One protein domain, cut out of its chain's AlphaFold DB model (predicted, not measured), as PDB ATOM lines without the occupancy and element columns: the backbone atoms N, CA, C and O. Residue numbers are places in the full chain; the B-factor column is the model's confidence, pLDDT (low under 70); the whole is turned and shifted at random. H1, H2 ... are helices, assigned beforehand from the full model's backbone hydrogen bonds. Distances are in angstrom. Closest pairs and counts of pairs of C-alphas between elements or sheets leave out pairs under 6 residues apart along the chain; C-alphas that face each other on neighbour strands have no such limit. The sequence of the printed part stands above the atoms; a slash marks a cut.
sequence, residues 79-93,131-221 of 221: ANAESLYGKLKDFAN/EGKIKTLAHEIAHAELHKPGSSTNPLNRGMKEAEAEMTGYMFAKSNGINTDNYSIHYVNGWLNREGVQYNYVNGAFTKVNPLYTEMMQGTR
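AT A GLANCE: This is residues 79 to 93 and 131 to 221 of the 221 residues of a protein of Scytonema sp. UIC 10036 (UniProt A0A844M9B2). H3 lies in the middle, crossed at steep tilts by H2 and by H5. H1 runs side by side with H2, H4 folds back beside the first part of H3, and the loop of residues 148 to 154 sticks out. The printed part has 106 residues with five named helices, H1 to H5 in chain order, and no named strand; the class is all helix. It is compact, with a radius of gyration of the C-alphas of 13.7 A and spans of 39 by 32 by 18 A.

IN THESE COORDINATES: H1, residues 81 to 93, begins at C-alpha 81 (118.304, 134.586, 128.755) and is 18.2 A long. H2, residues 131 to 146, is 22.6 A long. H3, residues 158 to 175, measures 25.9 A. H4 is residues 186 to 194, 11.2 A. H5, residues 199 to 219, measures 30.4 A and ends at C-alpha 219 (117.578, 121.176, 121.279); it has a kink of 40 degrees near residue 208.

HOW THE PARTS SIT: H1 touches H2, the same way at a shallow tilt of 18 degrees; their closest C-alphas, Tyr 85 and Ile 134, are 5.4 A apart. H2 touches H3, closest at the C-alphas of His 139 and Gly 169, 4.4 A, opposite ways at a steep 48 degrees. H3 and H4 form a helical hairpin, closest at the C-alphas of Ala 163 and Trp 191, 6.4 A. With residues 164 to 172 alone, H3 touches H5, closest at the C-alphas of Glu 164 and Ala 205, 5.9 A. H1 and H4 are apart. Every O i to N i+4 pair is within hydrogen-bond range in H1, H2, H3 and H4, and 12 of 17 in H5.

THE WHOLE: Residues 94 to 130 are not printed, with 19.1 A between C-alphas 93 and 131. The link from H2 to H3 is long. Residues 79, 150 to 156 and 179 to 207 have pLDDT under 70.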
ATOM      1  N   ALA A  79     122.736 134.884 123.836       55.19
ATOM      2  CA  ALA A  79     121.406 134.762 123.253       55.19
ATOM      3  C   ALA A  79     120.471 135.033 124.431       55.19
ATOM      4  O   ALA A  79     120.419 134.176 125.308       55.19
ATOM      5  N   ASN A  80     119.932 136.263 124.536       78.31
ATOM      6  CA  ASN A  80     119.295 136.827 125.744       78.31
ATOM      7  C   ASN A  80     118.610 135.720 126.563       78.31
ATOM      8  O   ASN A  80     117.898 134.923 125.957       78.31
ATOM      9  N   ALA A  81     118.827 135.645 127.884       83.94
ATOM     10  CA  ALA A  81     118.304 134.586 128.755       83.94
ATOM     11  C   ALA A  81     116.827 134.254 128.466       83.94
ATOM     12  O   ALA A  81     116.443 133.091 128.467       83.94
ATOM     13  N   GLU A  82     116.027 135.252 128.088       89.25
ATOM     14  CA  GLU A  82     114.652 135.069 127.605       89.25
ATOM     15  C   GLU A  82     114.528 134.124 126.399       89.25
ATOM     16  O   GLU A  82     113.706 133.209 126.390       89.25
ATOM     17  N   SER A  83     115.367 134.304 125.379       90.06
ATOM     18  CA  SER A  83     115.430 133.432 124.205       90.06
ATOM     19  C   SER A  83     115.856 132.016 124.580       90.06
ATOM     20  O   SER A  83     115.233 131.061 124.120       90.06
ATOM     21  N   LEU A  84     116.870 131.862 125.437       90.25
ATOM     22  CA  LEU A  84     117.292 130.541 125.908       90.25
ATOM     23  C   LEU A  84     116.177 129.848 126.698       90.25
ATOM     24  O   LEU A  84     115.913 128.666 126.485       90.25
ATOM     25  N   TYR A  85     115.491 130.587 127.568       94.25
ATOM     26  CA  TYR A  85     114.354 130.070 128.315       94.25
ATOM     27  C   TYR A  85     113.207 129.654 127.387       94.25
ATOM     28  O   TYR A  85     112.648 128.571 127.555       94.25
ATOM     29  N   GLY A  86     112.905 130.457 126.363       94.81
ATOM     30  CA  GLY A  86     111.949 130.113 125.309       94.81
ATOM     31  C   GLY A  86     112.309 128.806 124.597       94.81
ATOM     32  O   GLY A  86     111.493 127.891 124.555       94.81
ATOM     33  N   LYS A  87     113.559 128.664 124.141       94.81
ATOM     34  CA  LYS A  87     114.037 127.428 123.497       94.81
ATOM     35  C   LYS A  87     113.961 126.214 124.425       94.81
ATOM     36  O   LYS A  87     113.637 125.118 123.977       94.81
ATOM     37  N   LEU A  88     114.245 126.392 125.716       96.12
ATOM     38  CA  LEU A  88     114.144 125.311 126.697       96.12
ATOM     39  C   LEU A  88     112.682 124.905 126.958       96.12
ATOM     40  O   LEU A  88     112.397 123.716 127.103       96.12
ATOM     41  N   LYS A  89     111.743 125.862 126.949       96.88
ATOM     42  CA  LYS A  89     110.300 125.569 126.961       96.88
ATOM     43  C   LYS A  89     109.880 124.797 125.713       96.88
ATOM     44  O   LYS A  89     109.167 123.806 125.832       96.88
ATOM     45  N   ASP A  90     110.362 125.187 124.536       96.19
ATOM     46  CA  ASP A  90     110.072 124.474 123.287       96.19
ATOM     47  C   ASP A  90     110.620 123.046 123.298       96.19
ATOM     48  O   ASP A  90     109.948 122.123 122.835       96.19
ATOM     49  N   PHE A  91     111.817 122.845 123.853       96.44
ATOM     50  CA  PHE A  91     112.376 121.515 124.077       96.44
ATOM     51  C   PHE A  91     111.455 120.661 124.961       96.44
ATOM     52  O   PHE A  91     111.077 119.562 124.559       96.44
ATOM     53  N   ALA A  92     111.031 121.181 126.118       96.69
ATOM     54  CA  ALA A  92     110.113 120.481 127.020       96.69
ATOM     55  C   ALA A  92     108.771 120.154 126.339       96.69
ATOM     56  O   ALA A  92     108.298 119.019 126.399       96.69
ATOM     57  N   ASN A  93     108.197 121.111 125.606       95.50
ATOM     58  CA  ASN A  93     106.947 120.913 124.876       95.50
ATOM     59  C   ASN A  93     107.075 119.819 123.801       95.50
ATOM     60  O   ASN A  93     106.170 119.000 123.656       95.50
ATOM     61  N   GLU A 131     117.227 133.537 134.500       87.25
ATOM     62  CA  GLU A 131     118.287 132.580 134.826       87.25
ATOM     63  C   GLU A 131     117.812 131.508 135.816       87.25
ATOM     64  O   GLU A 131     118.064 130.315 135.625       87.25
ATOM     65  N   GLY A 132     117.078 131.922 136.855       89.75
ATOM     66  CA  GLY A 132     116.463 131.018 137.824       89.75
ATOM     67  C   GLY A 132     115.429 130.096 137.179       89.75
ATOM     68  O   GLY A 132     115.404 128.899 137.478       89.75
ATOM     69  N   LYS A 133     114.627 130.613 136.241       93.50
ATOM     70  CA  LYS A 133     113.653 129.831 135.468       93.50
ATOM     71  C   LYS A 133     114.332 128.811 134.561       93.50
ATOM     72  O   LYS A 133     113.890 127.669 134.525       93.50
ATOM     73  N   ILE A 134     115.419 129.181 133.879       93.38
ATOM     74  CA  ILE A 134     116.201 128.261 133.035       93.38
ATOM     75  C   ILE A 134     116.742 127.108 133.867       93.38
ATOM     76  O   ILE A 134     116.552 125.947 133.505       93.38
ATOM     77  N   LYS A 135     117.381 127.422 135.000       89.50
ATOM     78  CA  LYS A 135     117.905 126.396 135.901       89.50
ATOM     79  C   LYS A 135     116.784 125.464 136.366       89.50
ATOM     80  O   LYS A 135     116.922 124.245 136.286       89.50
ATOM     81  N   THR A 136     115.706 126.047 136.875       93.31
ATOM     82  CA  THR A 136     114.594 125.291 137.454       93.31
ATOM     83  C   THR A 136     113.936 124.412 136.399       93.31
ATOM     84  O   THR A 136     113.740 123.229 136.629       93.31
ATOM     85  N   LEU A 137     113.674 124.936 135.202       96.56
ATOM     86  CA  LEU A 137     113.081 124.148 134.128       96.56
ATOM     87  C   LEU A 137     113.990 122.993 133.695       96.56
ATOM     88  O   LEU A 137     113.508 121.882 133.507       96.56
ATOM     89  N   ALA A 138     115.300 123.221 133.590       95.44
ATOM     90  CA  ALA A 138     116.256 122.158 133.294       95.44
ATOM     91  C   ALA A 138     116.256 121.048 134.363       95.44
ATOM     92  O   ALA A 138     116.356 119.869 134.028       95.44
ATOM     93  N   HIS A 139     116.104 121.421 135.634       93.50
ATOM     94  CA  HIS A 139     115.952 120.490 136.750       93.50
ATOM     95  C   HIS A 139     114.634 119.694 136.663       93.50
ATOM     96  O   HIS A 139     114.646 118.469 136.759       93.50
ATOM     97  N   GLU A 140     113.503 120.350 136.404       95.50
ATOM     98  CA  GLU A 140     112.204 119.665 136.298       95.50
ATOM     99  C   GLU A 140     112.122 118.731 135.077       95.50
ATOM    100  O   GLU A 140     111.594 117.624 135.168       95.50
ATOM    101  N   ILE A 141     112.730 119.107 133.946       96.31
ATOM    102  CA  ILE A 141     112.874 118.211 132.784       96.31
ATOM    103  C   ILE A 141     113.625 116.932 133.181       96.31
ATOM    104  O   ILE A 141     113.243 115.837 132.770       96.31
ATOM    105  N   ALA A 142     114.659 117.042 134.020       92.88
ATOM    106  CA  ALA A 142     115.386 115.879 134.511       92.88
ATOM    107  C   ALA A 142     114.532 114.982 135.414       92.88
ATOM    108  O   ALA A 142     114.633 113.760 135.316       92.88
ATOM    109  N   HIS A 143     113.637 115.541 136.232       92.38
ATOM    110  CA  HIS A 143     112.638 114.729 136.925       92.38
ATOM    111  C   HIS A 143     111.718 113.992 135.947       92.38
ATOM    112  O   HIS A 143     111.531 112.779 136.079       92.38
ATOM    113  N   ALA A 144     111.185 114.690 134.944       93.38
ATOM    114  CA  ALA A 144     110.274 114.107 133.963       93.38
ATOM    115  C   ALA A 144     110.905 112.948 133.164       93.38
ATOM    116  O   ALA A 144     110.255 111.917 132.976       93.38
ATOM    117  N   GLU A 145     112.169 113.091 132.757       92.12
ATOM    118  CA  GLU A 145     112.889 112.124 131.914       92.12
ATOM    119  C   GLU A 145     113.515 110.977 132.719       92.12
ATOM    120  O   GLU A 145     113.414 109.814 132.326       92.12
ATOM    121  N   LEU A 146     114.153 111.272 133.857       88.56
ATOM    122  CA  LEU A 146     114.932 110.276 134.605       88.56
ATOM    123  C   LEU A 146     114.107 109.540 135.667       88.56
ATOM    124  O   LEU A 146     114.460 108.426 136.058       88.56
ATOM    125  N   HIS A 147     113.021 110.147 136.161       87.94
ATOM    126  CA  HIS A 147     112.365 109.719 137.403       87.94
ATOM    127  C   HIS A 147     110.856 109.475 137.285       87.94
ATOM    128  O   HIS A 147     110.157 109.493 138.305       87.94
ATOM    129  N   LYS A 148     110.350 109.218 136.071       83.81
ATOM    130  CA  LYS A 148     108.925 108.962 135.823       83.81
ATOM    131  C   LYS A 148     108.379 107.834 136.726       83.81
ATOM    132  O   LYS A 148     108.994 106.771 136.816       83.81
ATOM    133  N   PRO A 149     107.211 108.012 137.373       77.50
ATOM    134  CA  PRO A 149     106.577 106.961 138.160       77.50
ATOM    135  C   PRO A 149     106.390 105.678 137.341       77.50
ATOM    136  O   PRO A 149     105.919 105.725 136.206       77.50
ATOM    137  N   GLY A 150     106.764 104.535 137.918       67.38
ATOM    138  CA  GLY A 150     106.670 103.232 137.255       67.38
ATOM    139  C   GLY A 150     107.847 102.872 136.340       67.38
ATOM    140  O   GLY A 150     107.829 101.788 135.760       67.38
ATOM    141  N   SER A 151     108.884 103.715 136.219       66.44
ATOM    142  CA  SER A 151     110.136 103.298 135.579       66.44
ATOM    143  C   SER A 151     110.798 102.170 136.383       66.44
ATOM    144  O   SER A 151     110.906 102.231 137.606       66.44
ATOM    145  N   SER A 152     111.278 101.133 135.691       56.41
ATOM    146  CA  SER A 152     111.979  99.973 136.273       56.41
ATOM    147  C   SER A 152     113.392 100.290 136.779       56.41
ATOM    148  O   SER A 152     114.125  99.399 137.212       56.41
ATOM    149  N   THR A 153     113.798 101.560 136.733       55.41
ATOM    150  CA  THR A 153     115.015 102.043 137.377       55.41
ATOM    151  C   THR A 153     114.908 101.753 138.872       55.41
ATOM    152  O   THR A 153     113.922 102.173 139.477       55.41
ATOM    153  N   ASN A 154     115.892 101.033 139.436       52.44
ATOM    154  CA  ASN A 154     116.031 100.723 140.870       52.44
ATOM    155  C   ASN A 154     115.406 101.810 141.759       52.44
ATOM    156  O   ASN A 154     115.602 102.980 141.430       52.44
ATOM    157  N   PRO A 155     114.727 101.473 142.877       66.31
ATOM    158  CA  PRO A 155     114.077 102.453 143.742       66.31
ATOM    159  C   PRO A 155     115.118 103.412 144.332       66.31
ATOM    160  O   PRO A 155     115.652 103.206 145.419       66.31
ATOM    161  N   LEU A 156     115.439 104.458 143.573       69.06
ATOM    162  CA  LEU A 156     116.281 105.551 144.006       69.06
ATOM    163  C   LEU A 156     115.550 106.225 145.154       69.06
ATOM    164  O   LEU A 156     114.353 106.527 145.038       69.06
ATOM    165  N   ASN A 157     116.271 106.477 146.244       76.06
ATOM    166  CA  ASN A 157     115.740 107.343 147.279       76.06
ATOM    167  C   ASN A 157     115.546 108.756 146.710       76.06
ATOM    168  O   ASN A 157     116.032 109.106 145.627       76.06
ATOM    169  N   ARG A 158     114.785 109.569 147.434       77.56
ATOM    170  CA  ARG A 158     114.465 110.920 146.992       77.56
ATOM    171  C   ARG A 158     115.734 111.749 146.773       77.56
ATOM    172  O   ARG A 158     115.840 112.389 145.732       77.56
ATOM    173  N   GLY A 159     116.707 111.687 147.681       72.56
ATOM    174  CA  GLY A 159     117.955 112.438 147.573       72.56
ATOM    175  C   GLY A 159     118.746 112.143 146.298       72.56
ATOM    176  O   GLY A 159     119.283 113.060 145.687       72.56
ATOM    177  N   MET A 160     118.772 110.889 145.846       75.50
ATOM    178  CA  MET A 160     119.438 110.477 144.607       75.50
ATOM    179  C   MET A 160     118.757 111.058 143.362       75.50
ATOM    180  O   MET A 160     119.446 111.514 142.449       75.50
ATOM    181  N   LYS A 161     117.419 111.096 143.345       80.94
ATOM    182  CA  LYS A 161     116.643 111.688 142.242       80.94
ATOM    183  C   LYS A 161     116.853 113.199 142.147       80.94
ATOM    184  O   LYS A 161     117.115 113.734 141.076       80.94
ATOM    185  N   GLU A 162     116.773 113.880 143.282       80.19
ATOM    186  CA  GLU A 162     117.009 115.326 143.385       80.19
ATOM    187  C   GLU A 162     118.454 115.677 142.991       80.19
ATOM    188  O   GLU A 162     118.693 116.682 142.328       80.19
ATOM    189  N   ALA A 163     119.429 114.824 143.334       72.81
ATOM    190  CA  ALA A 163     120.824 115.012 142.942       72.81
ATOM    191  C   ALA A 163     121.027 114.913 141.419       72.81
ATOM    192  O   ALA A 163     121.709 115.760 140.845       72.81
ATOM    193  N   GLU A 164     120.422 113.922 140.755       80.00
ATOM    194  CA  GLU A 164     120.447 113.803 139.287       80.00
ATOM    195  C   GLU A 164     119.779 115.018 138.607       80.00
ATOM    196  O   GLU A 164     120.305 115.560 137.626       80.00
ATOM    197  N   ALA A 165     118.668 115.511 139.161       85.81
ATOM    198  CA  ALA A 165     117.960 116.672 138.628       85.81
ATOM    199  C   ALA A 165     118.723 117.997 138.827       85.81
ATOM    200  O   ALA A 165     118.914 118.762 137.877       85.81
ATOM    201  N   GLU A 166     119.239 118.263 140.032       78.50
ATOM    202  CA  GLU A 166     120.077 119.438 140.327       78.50
ATOM    203  C   GLU A 166     121.359 119.452 139.491       78.50
ATOM    204  O   GLU A 166     121.752 120.504 138.984       78.50
ATOM    205  N   MET A 167     121.990 118.290 139.300       75.56
ATOM    206  CA  MET A 167     123.167 118.149 138.442       75.56
ATOM    207  C   MET A 167     122.855 118.563 137.002       75.56
ATOM    208  O   MET A 167     123.608 119.345 136.416       75.56
ATOM    209  N   THR A 168     121.728 118.106 136.452       84.19
ATOM    210  CA  THR A 168     121.289 118.465 135.095       84.19
ATOM    211  C   THR A 168     121.056 119.971 134.966       84.19
ATOM    212  O   THR A 168     121.599 120.607 134.059       84.19
ATOM    213  N   GLY A 169     120.315 120.564 135.910       85.50
ATOM    214  CA  GLY A 169     120.039 122.003 135.931       85.50
ATOM    215  C   GLY A 169     121.306 122.852 136.046       85.50
ATOM    216  O   GLY A 169     121.463 123.841 135.327       85.50
ATOM    217  N   TYR A 170     122.245 122.444 136.904       75.38
ATOM    218  CA  TYR A 170     123.537 123.113 137.059       75.38
ATOM    219  C   TYR A 170     124.386 123.034 135.788       75.38
ATOM    220  O   TYR A 170     124.878 124.064 135.323       75.38
ATOM    221  N   MET A 171     124.540 121.836 135.210       74.94
ATOM    222  CA  MET A 171     125.318 121.644 133.984       74.94
ATOM    223  C   MET A 171     124.740 122.474 132.838       74.94
ATOM    224  O   MET A 171     125.485 123.191 132.177       74.94
ATOM    225  N   PHE A 172     123.419 122.441 132.631       82.88
ATOM    226  CA  PHE A 172     122.763 123.213 131.572       82.88
ATOM    227  C   PHE A 172     122.955 124.725 131.752       82.88
ATOM    228  O   PHE A 172     123.353 125.412 130.809       82.88
ATOM    229  N   ALA A 173     122.734 125.248 132.963       79.12
ATOM    230  CA  ALA A 173     122.892 126.673 133.252       79.12
ATOM    231  C   ALA A 173     124.348 127.137 133.072       79.12
ATOM    232  O   ALA A 173     124.609 128.088 132.329       79.12
ATOM    233  N   LYS A 174     125.309 126.423 133.679       72.62
ATOM    234  CA  LYS A 174     126.738 126.755 133.580       72.62
ATOM    235  C   LYS A 174     127.213 126.740 132.130       72.62
ATOM    236  O   LYS A 174     127.990 127.603 131.728       72.62
ATOM    237  N   SER A 175     126.716 125.798 131.331       72.75
ATOM    238  CA  SER A 175     127.101 125.671 129.926       72.75
ATOM    239  C   SER A 175     126.544 126.725 128.990       72.75
ATOM    240  O   SER A 175     127.077 126.897 127.897       72.75
ATOM    241  N   ASN A 176     125.537 127.469 129.435       75.50
ATOM    242  CA  ASN A 176     125.017 128.636 128.734       75.50
ATOM    243  C   ASN A 176     125.518 129.961 129.343       75.50
ATOM    244  O   ASN A 176     124.955 131.016 129.067       75.50
ATOM    245  N   GLY A 177     126.567 129.924 130.174       72.31
ATOM    246  CA  GLY A 177     127.190 131.123 130.745       72.31
ATOM    247  C   GLY A 177     126.385 131.787 131.866       72.31
ATOM    248  O   GLY A 177     126.723 132.892 132.284       72.31
ATOM    249  N   ILE A 178     125.339 131.128 132.376       75.06
ATOM    250  CA  ILE A 178     124.560 131.630 133.510       75.06
ATOM    251  C   ILE A 178     125.412 131.521 134.776       75.06
ATOM    252  O   ILE A 178     126.001 130.472 135.055       75.06
ATOM    253  N   ASN A 179     125.468 132.604 135.555       69.88
ATOM    254  CA  ASN A 179     126.189 132.605 136.820       69.88
ATOM    255  C   ASN A 179     125.504 131.656 137.827       69.88
ATOM    256  O   ASN A 179     124.350 131.852 138.205       69.88
ATOM    257  N   THR A 180     126.237 130.634 138.272       62.06
ATOM    258  CA  THR A 180     125.799 129.642 139.265       62.06
ATOM    259  C   THR A 180     126.564 129.744 140.589       62.06
ATOM    260  O   THR A 180     126.494 128.828 141.403       62.06
ATOM    261  N   ASP A 181     127.286 130.836 140.844       53.16
ATOM    262  CA  ASP A 181     128.187 130.984 141.997       53.16
ATOM    263  C   ASP A 181     127.422 130.952 143.337       53.16
ATOM    264  O   ASP A 181     127.875 130.341 144.308       53.16
ATOM    265  N   ASN A 182     126.188 131.477 143.363       46.31
ATOM    266  CA  ASN A 182     125.266 131.352 144.506       46.31
ATOM    267  C   ASN A 182     124.758 129.911 144.728       46.31
ATOM    268  O   ASN A 182     124.182 129.607 145.771       46.31
ATOM    269  N   TYR A 183     124.974 129.028 143.753       47.66
ATOM    270  CA  TYR A 183     124.633 127.607 143.760       47.66
ATOM    271  C   TYR A 183     125.853 126.702 143.953       47.66
ATOM    272  O   TYR A 183     125.737 125.490 143.756       47.66
ATOM    273  N   SER A 184     127.008 127.268 144.339       39.88
ATOM    274  CA  SER A 184     128.231 126.506 144.606       39.88
ATOM    275  C   SER A 184     127.934 125.246 145.426       39.88
ATOM    276  O   SER A 184     127.089 125.273 146.317       39.88
ATOM    277  N   ILE A 185     128.603 124.145 145.066       41.16
ATOM    278  CA  ILE A 185     128.978 122.901 145.781       41.16
ATOM    279  C   ILE A 185     128.421 122.579 147.180       41.16
ATOM    280  O   ILE A 185     128.392 121.417 147.564       41.16
ATOM    281  N   HIS A 186     127.956 123.527 147.978       39.12
ATOM    282  CA  HIS A 186     127.091 123.285 149.125       39.12
ATOM    283  C   HIS A 186     125.909 122.354 148.807       39.12
ATOM    284  O   HIS A 186     125.550 121.559 149.672       39.12
ATOM    285  N   TYR A 187     125.365 122.371 147.582       44.09
ATOM    286  CA  TYR A 187     124.381 121.369 147.150       44.09
ATOM    287  C   TYR A 187     125.017 119.983 146.944       44.09
ATOM    288  O   TYR A 187     124.469 119.010 147.448       44.09
ATOM    289  N   VAL A 188     126.227 119.901 146.371       44.00
ATOM    290  CA  VAL A 188     127.043 118.668 146.247       44.00
ATOM    291  C   VAL A 188     127.414 118.057 147.600       44.00
ATOM    292  O   VAL A 188     127.285 116.857 147.823       44.00
ATOM    293  N   ASN A 189     127.802 118.892 148.559       39.19
ATOM    294  CA  ASN A 189     128.022 118.493 149.948       39.19
ATOM    295  C   ASN A 189     126.726 118.103 150.659       39.19
ATOM    296  O   ASN A 189     126.739 117.257 151.552       39.19
ATOM    297  N   GLY A 190     125.602 118.703 150.261       42.94
ATOM    298  CA  GLY A 190     124.271 118.231 150.618       42.94
ATOM    299  C   GLY A 190     124.018 116.815 150.097       42.94
ATOM    300  O   GLY A 190     123.460 116.013 150.840       42.94
ATOM    301  N   TRP A 191     124.492 116.481 148.887       49.38
ATOM    302  CA  TRP A 191     124.381 115.137 148.300       49.38
ATOM    303  C   TRP A 191     125.115 114.090 149.150       49.38
ATOM    304  O   TRP A 191     124.546 113.041 149.436       49.38
ATOM    305  N   LEU A 192     126.321 114.399 149.642       44.88
ATOM    306  CA  LEU A 192     127.114 113.484 150.479       44.88
ATOM    307  C   LEU A 192     126.567 113.328 151.912       44.88
ATOM    308  O   LEU A 192     126.671 112.247 152.489       44.88
ATOM    309  N   ASN A 193     125.970 114.383 152.483       40.84
ATOM    310  CA  ASN A 193     125.583 114.396 153.899       40.84
ATOM    311  C   ASN A 193     124.089 114.173 154.181       40.84
ATOM    312  O   ASN A 193     123.769 113.721 155.277       40.84
ATOM    313  N   ARG A 194     123.159 114.505 153.270       44.31
ATOM    314  CA  ARG A 194     121.721 114.492 153.619       44.31
ATOM    315  C   ARG A 194     121.063 113.117 153.565       44.31
ATOM    316  O   ARG A 194     120.109 112.926 154.305       44.31
ATOM    317  N   GLU A 195     121.559 112.168 152.766       43.94
ATOM    318  CA  GLU A 195     120.909 110.845 152.617       43.94
ATOM    319  C   GLU A 195     121.885 109.668 152.389       43.94
ATOM    320  O   GLU A 195     121.482 108.600 151.931       43.94
ATOM    321  N   GLY A 196     123.181 109.832 152.697       43.94
ATOM    322  CA  GLY A 196     124.172 108.748 152.581       43.94
ATOM    323  C   GLY A 196     124.549 108.368 151.141       43.94
ATOM    324  O   GLY A 196     124.983 107.241 150.893       43.94
ATOM    325  N   VAL A 197     124.390 109.287 150.182       49.50
ATOM    326  CA  VAL A 197     124.747 109.056 148.776       49.50
ATOM    327  C   VAL A 197     126.270 108.952 148.655       49.50
ATOM    328  O   VAL A 197     127.000 109.921 148.850       49.50
ATOM    329  N   GLN A 198     126.764 107.752 148.353       50.38
ATOM    330  CA  GLN A 198     128.199 107.490 148.245       50.38
ATOM    331  C   GLN A 198     128.792 108.124 146.979       50.38
ATOM    332  O   GLN A 198     128.150 108.151 145.934       50.38
ATOM    333  N   TYR A 199     130.062 108.536 147.029       47.69
ATOM    334  CA  TYR A 199     130.816 109.065 145.877       47.69
ATOM    335  C   TYR A 199     130.732 108.166 144.625       47.69
ATOM    336  O   TYR A 199     130.634 108.653 143.503       47.69
ATOM    337  N   ASN A 200     130.670 106.845 144.814       49.22
ATOM    338  CA  ASN A 200     130.502 105.874 143.727       49.22
ATOM    339  C   ASN A 200     129.171 106.032 142.969       49.22
ATOM    340  O   ASN A 200     129.099 105.706 141.785       49.22
ATOM    341  N   TYR A 201     128.131 106.558 143.621       58.81
ATOM    342  CA  TYR A 201     126.855 106.850 142.976       58.81
ATOM    343  C   TYR A 201     126.956 108.023 142.007       58.81
ATOM    344  O   TYR A 201     126.344 107.977 140.946       58.81
ATOM    345  N   VAL A 202     127.755 109.043 142.331       53.78
ATOM    346  CA  VAL A 202     127.899 110.249 141.504       53.78
ATOM    347  C   VAL A 202     128.323 109.872 140.082       53.78
ATOM    348  O   VAL A 202     127.718 110.333 139.121       53.78
ATOM    349  N   ASN A 203     129.259 108.930 139.934       54.06
ATOM    350  CA  ASN A 203     129.633 108.383 138.625       54.06
ATOM    351  C   ASN A 203     128.476 107.720 137.866       54.06
ATOM    352  O   ASN A 203     128.341 107.918 136.660       54.06
ATOM    353  N   GLY A 204     127.655 106.929 138.558       61.84
ATOM    354  CA  GLY A 204     126.488 106.274 137.964       61.84
ATOM    355  C   GLY A 204     125.335 107.237 137.660       61.84
ATOM    356  O   GLY A 204     124.577 107.003 136.725       61.84
ATOM    357  N   ALA A 205     125.209 108.330 138.410       66.38
ATOM    358  CA  ALA A 205     124.276 109.414 138.121       66.38
ATOM    359  C   ALA A 205     124.685 110.152 136.836       66.38
ATOM    360  O   ALA A 205     123.856 110.410 135.964       66.38
ATOM    361  N   PHE A 206     125.984 110.408 136.660       66.12
ATOM    362  CA  PHE A 206     126.504 111.096 135.479       66.12
ATOM    363  C   PHE A 206     126.245 110.360 134.162       66.12
ATOM    364  O   PHE A 206     125.959 111.008 133.155       66.12
ATOM    365  N   THR A 207     126.316 109.025 134.137       67.12
ATOM    366  CA  THR A 207     126.022 108.260 132.912       67.12
ATOM    367  C   THR A 207     124.565 108.396 132.468       67.12
ATOM    368  O   THR A 207     124.298 108.279 131.275       67.12
ATOM    369  N   LYS A 208     123.642 108.704 133.389       73.50
ATOM    370  CA  LYS A 208     122.227 108.971 133.086       73.50
ATOM    371  C   LYS A 208     121.956 110.433 132.743       73.50
ATOM    372  O   LYS A 208     121.207 110.713 131.814       73.50
ATOM    373  N   VAL A 209     122.584 111.359 133.470       78.31
ATOM    374  CA  VAL A 209     122.423 112.806 133.258       78.31
ATOM    375  C   VAL A 209     123.012 113.239 131.915       78.31
ATOM    376  O   VAL A 209     122.436 114.075 131.224       78.31
ATOM    377  N   ASN A 210     124.148 112.666 131.513       72.62
ATOM    378  CA  ASN A 210     124.889 113.121 130.340       72.62
ATOM    379  C   ASN A 210     124.109 113.032 129.004       72.62
ATOM    380  O   ASN A 210     124.125 114.021 128.261       72.62
ATOM    381  N   PRO A 211     123.419 111.920 128.669       79.88
ATOM    382  CA  PRO A 211     122.568 111.859 127.481       79.88
ATOM    383  C   PRO A 211     121.496 112.950 127.461       79.88
ATOM    384  O   PRO A 211     121.398 113.675 126.473       79.88
ATOM    385  N   LEU A 212     120.768 113.126 128.570       86.94
ATOM    386  CA  LEU A 212     119.713 114.133 128.680       86.94
ATOM    387  C   LEU A 212     120.267 115.553 128.537       86.94
ATOM    388  O   LEU A 212     119.786 116.332 127.717       86.94
ATOM    389  N   TYR A 213     121.319 115.881 129.287       81.44
ATOM    390  CA  TYR A 213     121.995 117.173 129.184       81.44
ATOM    391  C   TYR A 213     122.444 117.457 127.741       81.44
ATOM    392  O   TYR A 213     122.271 118.566 127.235       81.44
ATOM    393  N   THR A 214     123.007 116.456 127.059       76.62
ATOM    394  CA  THR A 214     123.473 116.601 125.673       76.62
ATOM    395  C   THR A 214     122.310 116.870 124.723       76.62
ATOM    396  O   THR A 214     122.421 117.746 123.865       76.62
ATOM    397  N   GLU A 215     121.197 116.159 124.892       85.56
ATOM    398  CA  GLU A 215     119.978 116.351 124.107       85.56
ATOM    399  C   GLU A 215     119.398 117.758 124.308       85.56
ATOM    400  O   GLU A 215     119.106 118.449 123.332       85.56
ATOM    401  N   MET A 216     119.326 118.232 125.558       87.31
ATOM    402  CA  MET A 216     118.891 119.596 125.875       87.31
ATOM    403  C   MET A 216     119.785 120.634 125.192       87.31
ATOM    404  O   MET A 216     119.285 121.536 124.526       87.31
ATOM    405  N   MET A 217     121.112 120.487 125.289       80.00
ATOM    406  CA  MET A 217     122.060 121.412 124.655       80.00
ATOM    407  C   MET A 217     121.958 121.430 123.126       80.00
ATOM    408  O   MET A 217     122.273 122.453 122.522       80.00
ATOM    409  N   GLN A 218     121.565 120.326 122.488       78.62
ATOM    410  CA  GLN A 218     121.307 120.284 121.044       78.62
ATOM    411  C   GLN A 218     119.964 120.930 120.699       78.62
ATOM    412  O   GLN A 218     119.881 121.696 119.745       78.62
ATOM    413  N   GLY A 219     118.927 120.659 121.495       79.88
ATOM    414  CA  GLY A 219     117.578 121.176 121.279       79.88
ATOM    415  C   GLY A 219     117.423 122.680 121.509       79.88
ATOM    416  O   GLY A 219     116.447 123.258 121.031       79.88
ATOM    417  N   THR A 220     118.366 123.319 122.212       80.00
ATOM    418  CA  THR A 220     118.331 124.760 122.517       80.00
ATOM    419  C   THR A 220     119.367 125.602 121.767       80.00
ATOM    420  O   THR A 220     119.508 126.791 122.068       80.00
ATOM    421  N   ARG A 221     120.102 125.030 120.806       73.19
ATOM    422  CA  ARG A 221     121.035 125.778 119.946       73.19
ATOM    423  C   ARG A 221     120.330 126.318 118.713       73.19
ATOM    424  O   ARG A 221     119.667 125.537 118.009       73.19
TER     425      ARG A 221